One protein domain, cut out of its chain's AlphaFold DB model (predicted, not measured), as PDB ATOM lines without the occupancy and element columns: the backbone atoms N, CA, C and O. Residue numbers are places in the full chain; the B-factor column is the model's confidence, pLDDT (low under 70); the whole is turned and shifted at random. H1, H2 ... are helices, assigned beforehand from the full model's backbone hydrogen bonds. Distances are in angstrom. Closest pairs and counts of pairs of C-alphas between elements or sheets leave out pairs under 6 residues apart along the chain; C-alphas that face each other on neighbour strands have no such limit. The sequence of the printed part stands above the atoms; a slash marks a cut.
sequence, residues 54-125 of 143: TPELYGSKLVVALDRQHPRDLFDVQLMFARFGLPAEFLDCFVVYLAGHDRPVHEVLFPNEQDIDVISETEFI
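This is residues 54 to 125 of the 143 residues of an uncharacterized protein of Paraburkholderia sp. MM5384-R2 (UniProt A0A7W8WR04). What does the model look like? A flat slab of helices has H1 in its middle, with H2 folded back from it as a hairpin on one side and H3 crossing it on another side. Short H4 packs on residues 63 to 67 of H1, and H5, whose centre is the farthest from the mean of the C-alphas at 17.0 A, sits near one end of the longest axis and only just meets H2, at residue 71 alone. What is it made of? The printed part has 72 residues with five named helices in the order H1, H2, H3, H4, H5 and no named strand, and its class is all helix. How large is it? It is compact, with a radius of gyration of the C-alphas of 12.5 A and spans of 34 by 29 by 14 A.

Where do the first helices run? H1, residues 54 to 68, begins at C-alpha 54 at (21.661, -26.440, 75.794) and is 21.2 A long. H2, residues 71 to 84, is 19.7 A long, and H3, residues 88 to 99, is 16.4 A long. What follows them? H4 is residues 105 to 109, 6.1 A long. H5, residues 116 to 123, is 10.7 A long and ends at C-alpha 123 at (11.049, -48.073, 65.380).

What touches the hub, H1? H2 touches it, closest at the C-alphas of Ala 65 and Asp 73, 5.0 A apart; this helical hairpin runs opposite ways at a tilt of 35.4 degrees, only just steep. H3 touches H1, closest at the C-alphas of Gly 59 and Phe 94, 4.1 A apart, at a steep tilt of 48 degrees, the same way. H4 touches residues 63 to 67 of H1 alone, with the C-alphas of Asp 67 and Val 108 closest at 5.2 A. Where is H5? It only just touches H2, at residue 71 alone, with 3 pairs of C-alphas within 8 A; the closest, of Pro 71 and Ser 120, are 5.6 A apart, and the lines are about perpendicular at 74 degrees. Which helices stay apart? Among them are H2 and H3, H1 and H5, and H4 and H5. How regular are the backbones? In H1, H2, H3 and H4 every O i to N i+4 pair is within hydrogen-bond range; in H5, 3 of 4 are.

How far does it reach? The two C-alphas farthest apart, of Ala 88 and Thr 122, are 35.2 A apart. Is there a cut or a long link? The printed part has no cut; the links H1 to H2, H2 to H3 and H3 to H4 are tight, and H4 to H5 is short. Where is confidence low? The mean pLDDT of the printed part is 83.5, and residues 116 to 125 are under 70.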
ATOM      1  N   THR A  54      22.130 -25.148  75.273       92.69
ATOM      2  CA  THR A  54      21.661 -26.440  75.794       92.69
ATOM      3  C   THR A  54      20.264 -26.377  76.439       92.69
ATOM      4  O   THR A  54      19.451 -27.239  76.099       92.69
ATOM      5  N   PRO A  55      19.935 -25.374  77.282       92.38
ATOM      6  CA  PRO A  55      18.593 -25.248  77.857       92.38
ATOM      7  C   PRO A  55      17.506 -25.052  76.795       92.38
ATOM      8  O   PRO A  55      16.437 -25.644  76.878       92.38
ATOM      9  N   GLU A  56      17.807 -24.282  75.752       91.75
ATOM     10  CA  GLU A  56      16.897 -23.997  74.644       91.75
ATOM     11  C   GLU A  56      16.663 -25.226  73.753       91.75
ATOM     12  O   GLU A  56      15.522 -25.578  73.438       91.75
ATOM     13  N   LEU A  57      17.738 -25.947  73.422       91.75
ATOM     14  CA  LEU A  57      17.668 -27.192  72.662       91.75
ATOM     15  C   LEU A  57      16.767 -28.208  73.367       91.75
ATOM     16  O   LEU A  57      15.881 -28.781  72.736       91.75
ATOM     17  N   TYR A  58      16.965 -28.425  74.668       92.38
ATOM     18  CA  TYR A  58      16.165 -29.393  75.416       92.38
ATOM     19  C   TYR A  58      14.770 -28.878  75.784       92.38
ATOM     20  O   TYR A  58      13.844 -29.684  75.821       92.38
ATOM     21  N   GLY A  59      14.586 -27.568  75.972       91.06
ATOM     22  CA  GLY A  59      13.269 -26.956  76.160       91.06
ATOM     23  C   GLY A  59      12.336 -27.255  74.986       91.06
ATOM     24  O   GLY A  59      11.213 -27.711  75.192       91.06
ATOM     25  N   SER A  60      12.830 -27.122  73.750       88.50
ATOM     26  CA  SER A  60      12.051 -27.486  72.558       88.50
ATOM     27  C   SER A  60      11.756 -28.991  72.463       88.50
ATOM     28  O   SER A  60      10.645 -29.380  72.100       88.50
ATOM     29  N   LYS A  61      12.708 -29.855  72.854       90.81
ATOM     30  CA  LYS A  61      12.499 -31.314  72.891       90.81
ATOM     31  C   LYS A  61      11.439 -31.729  73.905       90.81
ATOM     32  O   LYS A  61      10.671 -32.636  73.614       90.81
ATOM     33  N   LEU A  62      11.369 -31.065  75.061       90.88
ATOM     34  CA  LEU A  62      10.336 -31.316  76.069       90.88
ATOM     35  C   LEU A  62       8.931 -31.043  75.517       90.88
ATOM     36  O   LEU A  62       8.042 -31.866  75.704       90.88
ATOM     37  N   VAL A  63       8.743 -29.936  74.789       89.81
ATOM     38  CA  VAL A  63       7.450 -29.612  74.158       89.81
ATOM     39  C   VAL A  63       7.042 -30.695  73.157       89.81
ATOM     40  O   VAL A  63       5.923 -31.191  73.218       89.81
ATOM     41  N   VAL A  64       7.959 -31.119  72.280       88.69
ATOM     42  CA  VAL A  64       7.678 -32.159  71.270       88.69
ATOM     43  C   VAL A  64       7.436 -33.530  71.908       88.69
ATOM     44  O   VAL A  64       6.544 -34.260  71.472       88.69
ATOM     45  N   ALA A  65       8.199 -33.875  72.949       89.38
ATOM     46  CA  ALA A  65       8.040 -35.128  73.678       89.38
ATOM     47  C   ALA A  65       6.658 -35.227  74.338       89.38
ATOM     48  O   ALA A  65       6.040 -36.286  74.285       89.38
ATOM     49  N   LEU A  66       6.155 -34.130  74.909       87.31
ATOM     50  CA  LEU A  66       4.809 -34.078  75.477       87.31
ATOM     51  C   LEU A  66       3.720 -34.080  74.394       87.31
ATOM     52  O   LEU A  66       2.720 -34.778  74.527       87.31
ATOM     53  N   ASP A  67       3.934 -33.353  73.298       86.56
ATOM     54  CA  ASP A  67       2.972 -33.246  72.196       86.56
ATOM     55  C   ASP A  67       2.741 -34.585  71.473       86.56
ATOM     56  O   ASP A  67       1.600 -34.984  71.237       86.56
ATOM     57  N   ARG A  68       3.825 -35.291  71.123       86.06
ATOM     58  CA  ARG A  68       3.780 -36.476  70.247       86.06
ATOM     59  C   ARG A  68       4.034 -37.796  70.957       86.06
ATOM     60  O   ARG A  68       3.723 -38.828  70.379       86.06
ATOM     61  N   GLN A  69       4.647 -37.774  72.144       82.56
ATOM     62  CA  GLN A  69       5.033 -38.967  72.917       82.56
ATOM     63  C   GLN A  69       5.839 -40.005  72.116       82.56
ATOM     64  O   GLN A  69       5.788 -41.206  72.374       82.56
ATOM     65  N   HIS A  70       6.629 -39.549  71.142       84.31
ATOM     66  CA  HIS A  70       7.422 -40.443  70.309       84.31
ATOM     67  C   HIS A  70       8.596 -41.042  71.118       84.31
ATOM     68  O   HIS A  70       9.316 -40.284  71.779       84.31
ATOM     69  N   PRO A  71       8.883 -42.361  71.029       82.81
ATOM     70  CA  PRO A  71       9.907 -43.017  71.855       82.81
ATOM     71  C   PRO A  71      11.289 -42.347  71.816       82.81
ATOM     72  O   PRO A  71      11.978 -42.269  72.829       82.81
ATOM     73  N   ARG A  72      11.690 -41.818  70.653       83.81
ATOM     74  CA  ARG A  72      12.963 -41.093  70.482       83.81
ATOM     75  C   ARG A  72      13.030 -39.797  71.288       83.81
ATOM     76  O   ARG A  72      14.051 -39.532  71.915       83.81
ATOM     77  N   ASP A  73      11.960 -39.010  71.267       87.62
ATOM     78  CA  ASP A  73      11.920 -37.727  71.969       87.62
ATOM     79  C   ASP A  73      11.876 -37.965  73.487       87.62
ATOM     80  O   ASP A  73      12.579 -37.295  74.244       87.62
ATOM     81  N   LEU A  74      11.151 -39.001  73.926       86.56
ATOM     82  CA  LEU A  74      11.137 -39.451  75.321       86.56
ATOM     83  C   LEU A  74      12.512 -39.950  75.787       86.56
ATOM     84  O   LEU A  74      12.945 -39.614  76.889       86.56
ATOM     85  N   PHE A  75      13.228 -40.702  74.949       86.56
ATOM     86  CA  PHE A  75      14.587 -41.151  75.255       86.56
ATOM     87  C   PHE A  75      15.562 -39.975  75.401       86.56
ATOM     88  O   PHE A  75      16.354 -39.935  76.345       86.56
ATOM     89  N   ASP A  76      15.480 -38.989  74.505       88.69
ATOM     90  CA  ASP A  76      16.298 -37.780  74.583       88.69
ATOM     91  C   ASP A  76      16.025 -36.987  75.872       88.69
ATOM     92  O   ASP A  76      16.968 -36.524  76.520       88.69
ATOM     93  N   VAL A  77      14.754 -36.863  76.274       90.19
ATOM     94  CA  VAL A  77      14.352 -36.218  77.536       90.19
ATOM     95  C   VAL A  77      14.835 -37.014  78.749       90.19
ATOM     96  O   VAL A  77      15.341 -36.423  79.702       90.19
ATOM     97  N   GLN A  78      14.752 -38.344  78.715       89.50
ATOM     98  CA  GLN A  78      15.248 -39.197  79.795       89.50
ATOM     99  C   GLN A  78      16.763 -39.041  79.980       89.50
ATOM    100  O   GLN A  78      17.242 -38.891  81.106       89.50
ATOM    101  N   LEU A  79      17.527 -39.046  78.882       89.50
ATOM    102  CA  LEU A  79      18.977 -38.863  78.924       89.50
ATOM    103  C   LEU A  79      19.358 -37.453  79.389       89.50
ATOM    104  O   LEU A  79      20.313 -37.288  80.152       89.50
ATOM    105  N   MET A  80      18.604 -36.444  78.954       93.25
ATOM    106  CA  MET A  80      18.742 -35.070  79.424       93.25
ATOM    107  C   MET A  80      18.537 -34.987  80.936       93.25
ATOM    108  O   MET A  80      19.424 -34.499  81.634       93.25
ATOM    109  N   PHE A  81      17.435 -35.540  81.446       91.12
ATOM    110  CA  PHE A  81      17.105 -35.505  82.868       91.12
ATOM    111  C   PHE A  81      18.149 -36.245  83.711       91.12
ATOM    112  O   PHE A  81      18.578 -35.747  84.748       91.12
ATOM    113  N   ALA A  82      18.641 -37.392  83.234       92.38
ATOM    114  CA  ALA A  82      19.704 -38.139  83.905       92.38
ATOM    115  C   ALA A  82      21.040 -37.375  83.972       92.38
ATOM    116  O   ALA A  82      21.824 -37.591  84.896       92.38
ATOM    117  N   ARG A  83      21.326 -36.506  82.995       92.19
ATOM    118  CA  ARG A  83      22.598 -35.775  82.903       92.19
ATOM    119  C   ARG A  83      22.561 -34.397  83.561       92.19
ATOM    120  O   ARG A  83      23.550 -34.001  84.170       92.19
ATOM    121  N   PHE A  84      21.475 -33.657  83.376       91.56
ATOM    122  CA  PHE A  84      21.363 -32.246  83.754       91.56
ATOM    123  C   PHE A  84      20.304 -31.998  84.834       91.56
ATOM    124  O   PHE A  84      20.317 -30.940  85.459       91.56
ATOM    125  N   GLY A  85      19.399 -32.951  85.070       92.00
ATOM    126  CA  GLY A  85      18.189 -32.716  85.850       92.00
ATOM    127  C   GLY A  85      17.243 -31.761  85.123       92.00
ATOM    128  O   GLY A  85      17.163 -31.766  83.896       92.00
ATOM    129  N   LEU A  86      16.533 -30.933  85.889       91.62
ATOM    130  CA  LEU A  86      15.609 -29.932  85.358       91.62
ATOM    131  C   LEU A  86      15.828 -28.573  86.052       91.62
ATOM    132  O   LEU A  86      15.048 -28.194  86.928       91.62
ATOM    133  N   PRO A  87      16.926 -27.863  85.736       94.00
ATOM    134  CA  PRO A  87      17.210 -26.556  86.320       94.00
ATOM    135  C   PRO A  87      16.287 -25.472  85.741       94.00
ATOM    136  O   PRO A  87      15.690 -25.648  84.679       94.00
ATOM    137  N   ALA A  88      16.205 -24.326  86.423       93.75
ATOM    138  CA  ALA A  88      15.288 -23.236  86.072       93.75
ATOM    139  C   ALA A  88      15.427 -22.762  84.614       93.75
ATOM    140  O   ALA A  88      14.423 -22.605  83.932       93.75
ATOM    141  N   GLU A  89      16.652 -22.662  84.092       92.81
ATOM    142  CA  GLU A  89      16.912 -22.230  82.707       92.81
ATOM    143  C   GLU A  89      16.231 -23.121  81.652       92.81
ATOM    144  O   GLU A  89      15.836 -22.649  80.585       92.81
ATOM    145  N   PHE A  90      16.090 -24.420  81.941       93.00
ATOM    146  CA  PHE A  90      15.408 -25.360  81.050       93.00
ATOM    147  C   PHE A  90      13.896 -25.150  81.110       93.00
ATOM    148  O   PHE A  90      13.239 -25.217  80.072       93.00
ATOM    149  N   LEU A  91      13.352 -24.869  82.301       91.62
ATOM    150  CA  LEU A  91      11.947 -24.498  82.466       91.62
ATOM    151  C   LEU A  91      11.628 -23.183  81.757       91.62
ATOM    152  O   LEU A  91      10.624 -23.117  81.056       91.62
ATOM    153  N   ASP A  92      12.476 -22.167  81.895       92.88
ATOM    154  CA  ASP A  92      12.268 -20.867  81.257       92.88
ATOM    155  C   ASP A  92      12.207 -21.021  79.734       92.88
ATOM    156  O   ASP A  92      11.266 -20.556  79.088       92.88
ATOM    157  N   CYS A  93      13.155 -21.767  79.155       91.50
ATOM    158  CA  CYS A  93      13.131 -22.079  77.728       91.50
ATOM    159  C   CYS A  93      11.904 -22.916  77.348       91.50
ATOM    160  O   CYS A  93      11.262 -22.636  76.339       91.50
ATOM    161  N   PHE A  94      11.543 -23.919  78.150       91.38
ATOM    162  CA  PHE A  94      10.347 -24.727  77.921       91.38
ATOM    163  C   PHE A  94       9.078 -23.867  77.874       91.38
ATOM    164  O   PHE A  94       8.295 -24.008  76.940       91.38
ATOM    165  N   VAL A  95       8.896 -22.936  78.814       91.25
ATOM    166  CA  VAL A  95       7.734 -22.033  78.854       91.25
ATOM    167  C   VAL A  95       7.694 -21.127  77.626       91.25
ATOM    168  O   VAL A  95       6.626 -20.950  77.042       91.25
ATOM    169  N   VAL A  96       8.838 -20.589  77.189       90.38
ATOM    170  CA  VAL A  96       8.904 -19.757  75.977       90.38
ATOM    171  C   VAL A  96       8.507 -20.553  74.732       90.38
ATOM    172  O   VAL A  96       7.698 -20.082  73.931       90.38
ATOM    173  N   TYR A  97       9.021 -21.775  74.582       88.75
ATOM    174  CA  TYR A  97       8.672 -22.644  73.454       88.75
ATOM    175  C   TYR A  97       7.222 -23.123  73.508       88.75
ATOM    176  O   TYR A  97       6.576 -23.229  72.470       88.75
ATOM    177  N   LEU A  98       6.698 -23.372  74.706       88.94
ATOM    178  CA  LEU A  98       5.307 -23.746  74.927       88.94
ATOM    179  C   LEU A  98       4.353 -22.595  74.580       88.94
ATOM    180  O   LEU A  98       3.318 -22.827  73.964       88.94
ATOM    181  N   ALA A  99       4.709 -21.355  74.927       87.44
ATOM    182  CA  ALA A  99       3.910 -20.169  74.619       87.44
ATOM    183  C   ALA A  99       3.851 -19.852  73.115       87.44
ATOM    184  O   ALA A  99       2.868 -19.280  72.651       87.44
ATOM    185  N   GLY A 100       4.892 -20.210  72.361       84.00
ATOM    186  CA  GLY A 100       4.928 -20.052  70.907       84.00
ATOM    187  C   GLY A 100       4.500 -21.295  70.122       84.00
ATOM    188  O   GLY A 100       4.671 -21.319  68.905       84.00
ATOM    189  N   HIS A 101       3.996 -22.333  70.792       83.38
ATOM    190  CA  HIS A 101       3.514 -23.547  70.144       83.38
ATOM    191  C   HIS A 101       2.096 -23.349  69.579       83.38
ATOM    192  O   HIS A 101       1.260 -22.700  70.204       83.38
ATOM    193  N   ASP A 102       1.797 -23.947  68.420       80.81
ATOM    194  CA  ASP A 102       0.501 -23.775  67.735       80.81
ATOM    195  C   ASP A 102      -0.683 -24.418  68.486       80.81
ATOM    196  O   ASP A 102      -1.840 -24.056  68.270       80.81
ATOM    197  N   ARG A 103      -0.408 -25.388  69.366       79.69
ATOM    198  CA  ARG A 103      -1.430 -26.070  70.181       79.69
ATOM    199  C   ARG A 103      -1.628 -25.386  71.531       79.69
ATOM    200  O   ARG A 103      -0.651 -24.919  72.118       79.69
ATOM    201  N   PRO A 104      -2.854 -25.387  72.079       82.06
ATOM    202  CA  PRO A 104      -3.105 -24.769  73.369       82.06
ATOM    203  C   PRO A 104      -2.349 -25.498  74.487       82.06
ATOM    204  O   PRO A 104      -2.272 -26.724  74.525       82.06
ATOM    205  N   VAL A 105      -1.838 -24.718  75.442       84.88
ATOM    206  CA  VAL A 105      -0.969 -25.184  76.537       84.88
ATOM    207  C   VAL A 105      -1.543 -26.387  77.293       84.88
ATOM    208  O   VAL A 105      -0.808 -27.304  77.646       84.88
ATOM    209  N   HIS A 106      -2.857 -26.408  77.525       83.25
ATOM    210  CA  HIS A 106      -3.501 -27.491  78.267       83.25
ATOM    211  C   HIS A 106      -3.480 -28.830  77.518       83.25
ATOM    212  O   HIS A 106      -3.388 -29.865  78.162       83.25
ATOM    213  N   GLU A 107      -3.510 -28.835  76.184       80.94
ATOM    214  CA  GLU A 107      -3.410 -30.074  75.402       80.94
ATOM    215  C   GLU A 107      -1.987 -30.634  75.380       80.94
ATOM    216  O   GLU A 107      -1.803 -31.842  75.273       80.94
ATOM    217  N   VAL A 108      -0.984 -29.754  75.466       82.19
ATOM    218  CA  VAL A 108       0.428 -30.150  75.494       82.19
ATOM    219  C   VAL A 108       0.828 -30.629  76.888       82.19
ATOM    220  O   VAL A 108       1.560 -31.603  77.007       82.19
ATOM    221  N   LEU A 109       0.359 -29.973  77.956       82.31
ATOM    222  CA  LEU A 109       0.674 -30.372  79.334       82.31
ATOM    223  C   LEU A 109      -0.128 -31.589  79.810       82.31
ATOM    224  O   LEU A 109       0.357 -32.331  80.662       82.31
ATOM    225  N   PHE A 110      -1.328 -31.797  79.266       82.50
ATOM    226  CA  PHE A 110      -2.199 -32.924  79.601       82.50
ATOM    227  C   PHE A 110      -2.580 -33.712  78.336       82.50
ATOM    228  O   PHE A 110      -3.751 -33.723  77.943       82.50
ATOM    229  N   PRO A 111      -1.604 -34.344  77.659       78.06
ATOM    230  CA  PRO A 111      -1.874 -35.117  76.461       78.06
ATOM    231  C   PRO A 111      -2.538 -36.455  76.819       78.06
ATOM    232  O   PRO A 111      -2.355 -36.992  77.912       78.06
ATOM    233  N   ASN A 112      -3.280 -37.033  75.873       77.81
ATOM    234  CA  ASN A 112      -3.751 -38.410  76.007       77.81
ATOM    235  C   ASN A 112      -2.546 -39.357  75.963       77.81
ATOM    236  O   ASN A 112      -1.776 -39.312  75.001       77.81
ATOM    237  N   GLU A 113      -2.388 -40.203  76.979       75.31
ATOM    238  CA  GLU A 113      -1.299 -41.181  77.049       75.31
ATOM    239  C   GLU A 113      -1.358 -42.135  75.850       75.31
ATOM    240  O   GLU A 113      -2.388 -42.763  75.584       75.31
ATOM    241  N   GLN A 114      -0.258 -42.217  75.100       77.19
ATOM    242  CA  GLN A 114      -0.121 -43.170  73.999       77.19
ATOM    243  C   GLN A 114       0.519 -44.469  74.496       77.19
ATOM    244  O   GLN A 114       1.345 -44.460  75.407       77.19
ATOM    245  N   ASP A 115       0.159 -45.597  73.880       71.50
ATOM    246  CA  ASP A 115       0.819 -46.876  74.149       71.50
ATOM    247  C   ASP A 115       2.198 -46.900  73.465       71.50
ATOM    248  O   ASP A 115       2.338 -47.188  72.274       71.50
ATOM    249  N   ILE A 116       3.220 -46.497  74.222       67.50
ATOM    250  CA  ILE A 116       4.599 -46.315  73.746       67.50
ATOM    251  C   ILE A 116       5.287 -47.668  73.503       67.50
ATOM    252  O   ILE A 116       6.230 -47.736  72.707       67.50
ATOM    253  N   ASP A 117       4.816 -48.748  74.137       64.31
ATOM    254  CA  ASP A 117       5.458 -50.064  74.069       64.31
ATOM    255  C   ASP A 117       5.456 -50.588  72.624       64.31
ATOM    256  O   ASP A 117       6.515 -50.925  72.087       64.31
ATOM    257  N   VAL A 118       4.313 -50.502  71.936       58.66
ATOM    258  CA  VAL A 118       4.142 -50.965  70.544       58.66
ATOM    259  C   VAL A 118       5.015 -50.182  69.546       58.66
ATOM    260  O   VAL A 118       5.542 -50.740  68.576       58.66
ATOM    261  N   ILE A 119       5.206 -48.880  69.778       58.00
ATOM    262  CA  ILE A 119       5.967 -47.991  68.881       58.00
ATOM    263  C   ILE A 119       7.477 -48.146  69.118       58.00
ATOM    264  O   ILE A 119       8.271 -48.133  68.172       58.00
ATOM    265  N   SER A 120       7.888 -48.345  70.374       57.44
ATOM    266  CA  SER A 120       9.296 -48.521  70.739       57.44
ATOM    267  C   SER A 120       9.909 -49.793  70.139       57.44
ATOM    268  O   SER A 120      11.045 -49.755  69.659       57.44
ATOM    269  N   GLU A 121       9.149 -50.892  70.080       57.12
ATOM    270  CA  GLU A 121       9.616 -52.163  69.516       57.12
ATOM    271  C   GLU A 121       9.827 -52.092  67.999       57.12
ATOM    272  O   GLU A 121      10.769 -52.682  67.470       57.12
ATOM    273  N   THR A 122       8.986 -51.329  67.301       58.16
ATOM    274  CA  THR A 122       8.986 -51.279  65.835       58.16
ATOM    275  C   THR A 122      10.027 -50.303  65.284       58.16
ATOM    276  O   THR A 122      10.680 -50.596  64.284       58.16
ATOM    277  N   GLU A 123      10.206 -49.143  65.926       56.84
ATOM    278  CA  GLU A 123      11.049 -48.073  65.380       56.84
ATOM    279  C   GLU A 123      12.352 -47.848  66.148       56.84
ATOM    280  O   GLU A 123      13.281 -47.288  65.578       56.84
ATOM    281  N   PHE A 124      12.478 -48.259  67.415       56.62
ATOM    282  CA  PHE A 124      13.624 -47.870  68.251       56.62
ATOM    283  C   PHE A 124      14.695 -48.963  68.406       56.62
ATOM    284  O   PHE A 124      15.864 -48.658  68.672       56.62
ATOM    285  N   ILE A 125      14.338 -50.233  68.181       56.44
ATOM    286  CA  ILE A 125      15.264 -51.372  68.244       56.44
ATOM    287  C   ILE A 125      16.280 -51.276  67.092       56.44
ATOM    288  O   ILE A 125      15.972 -51.550  65.936       56.44
TER     289      ILE A 125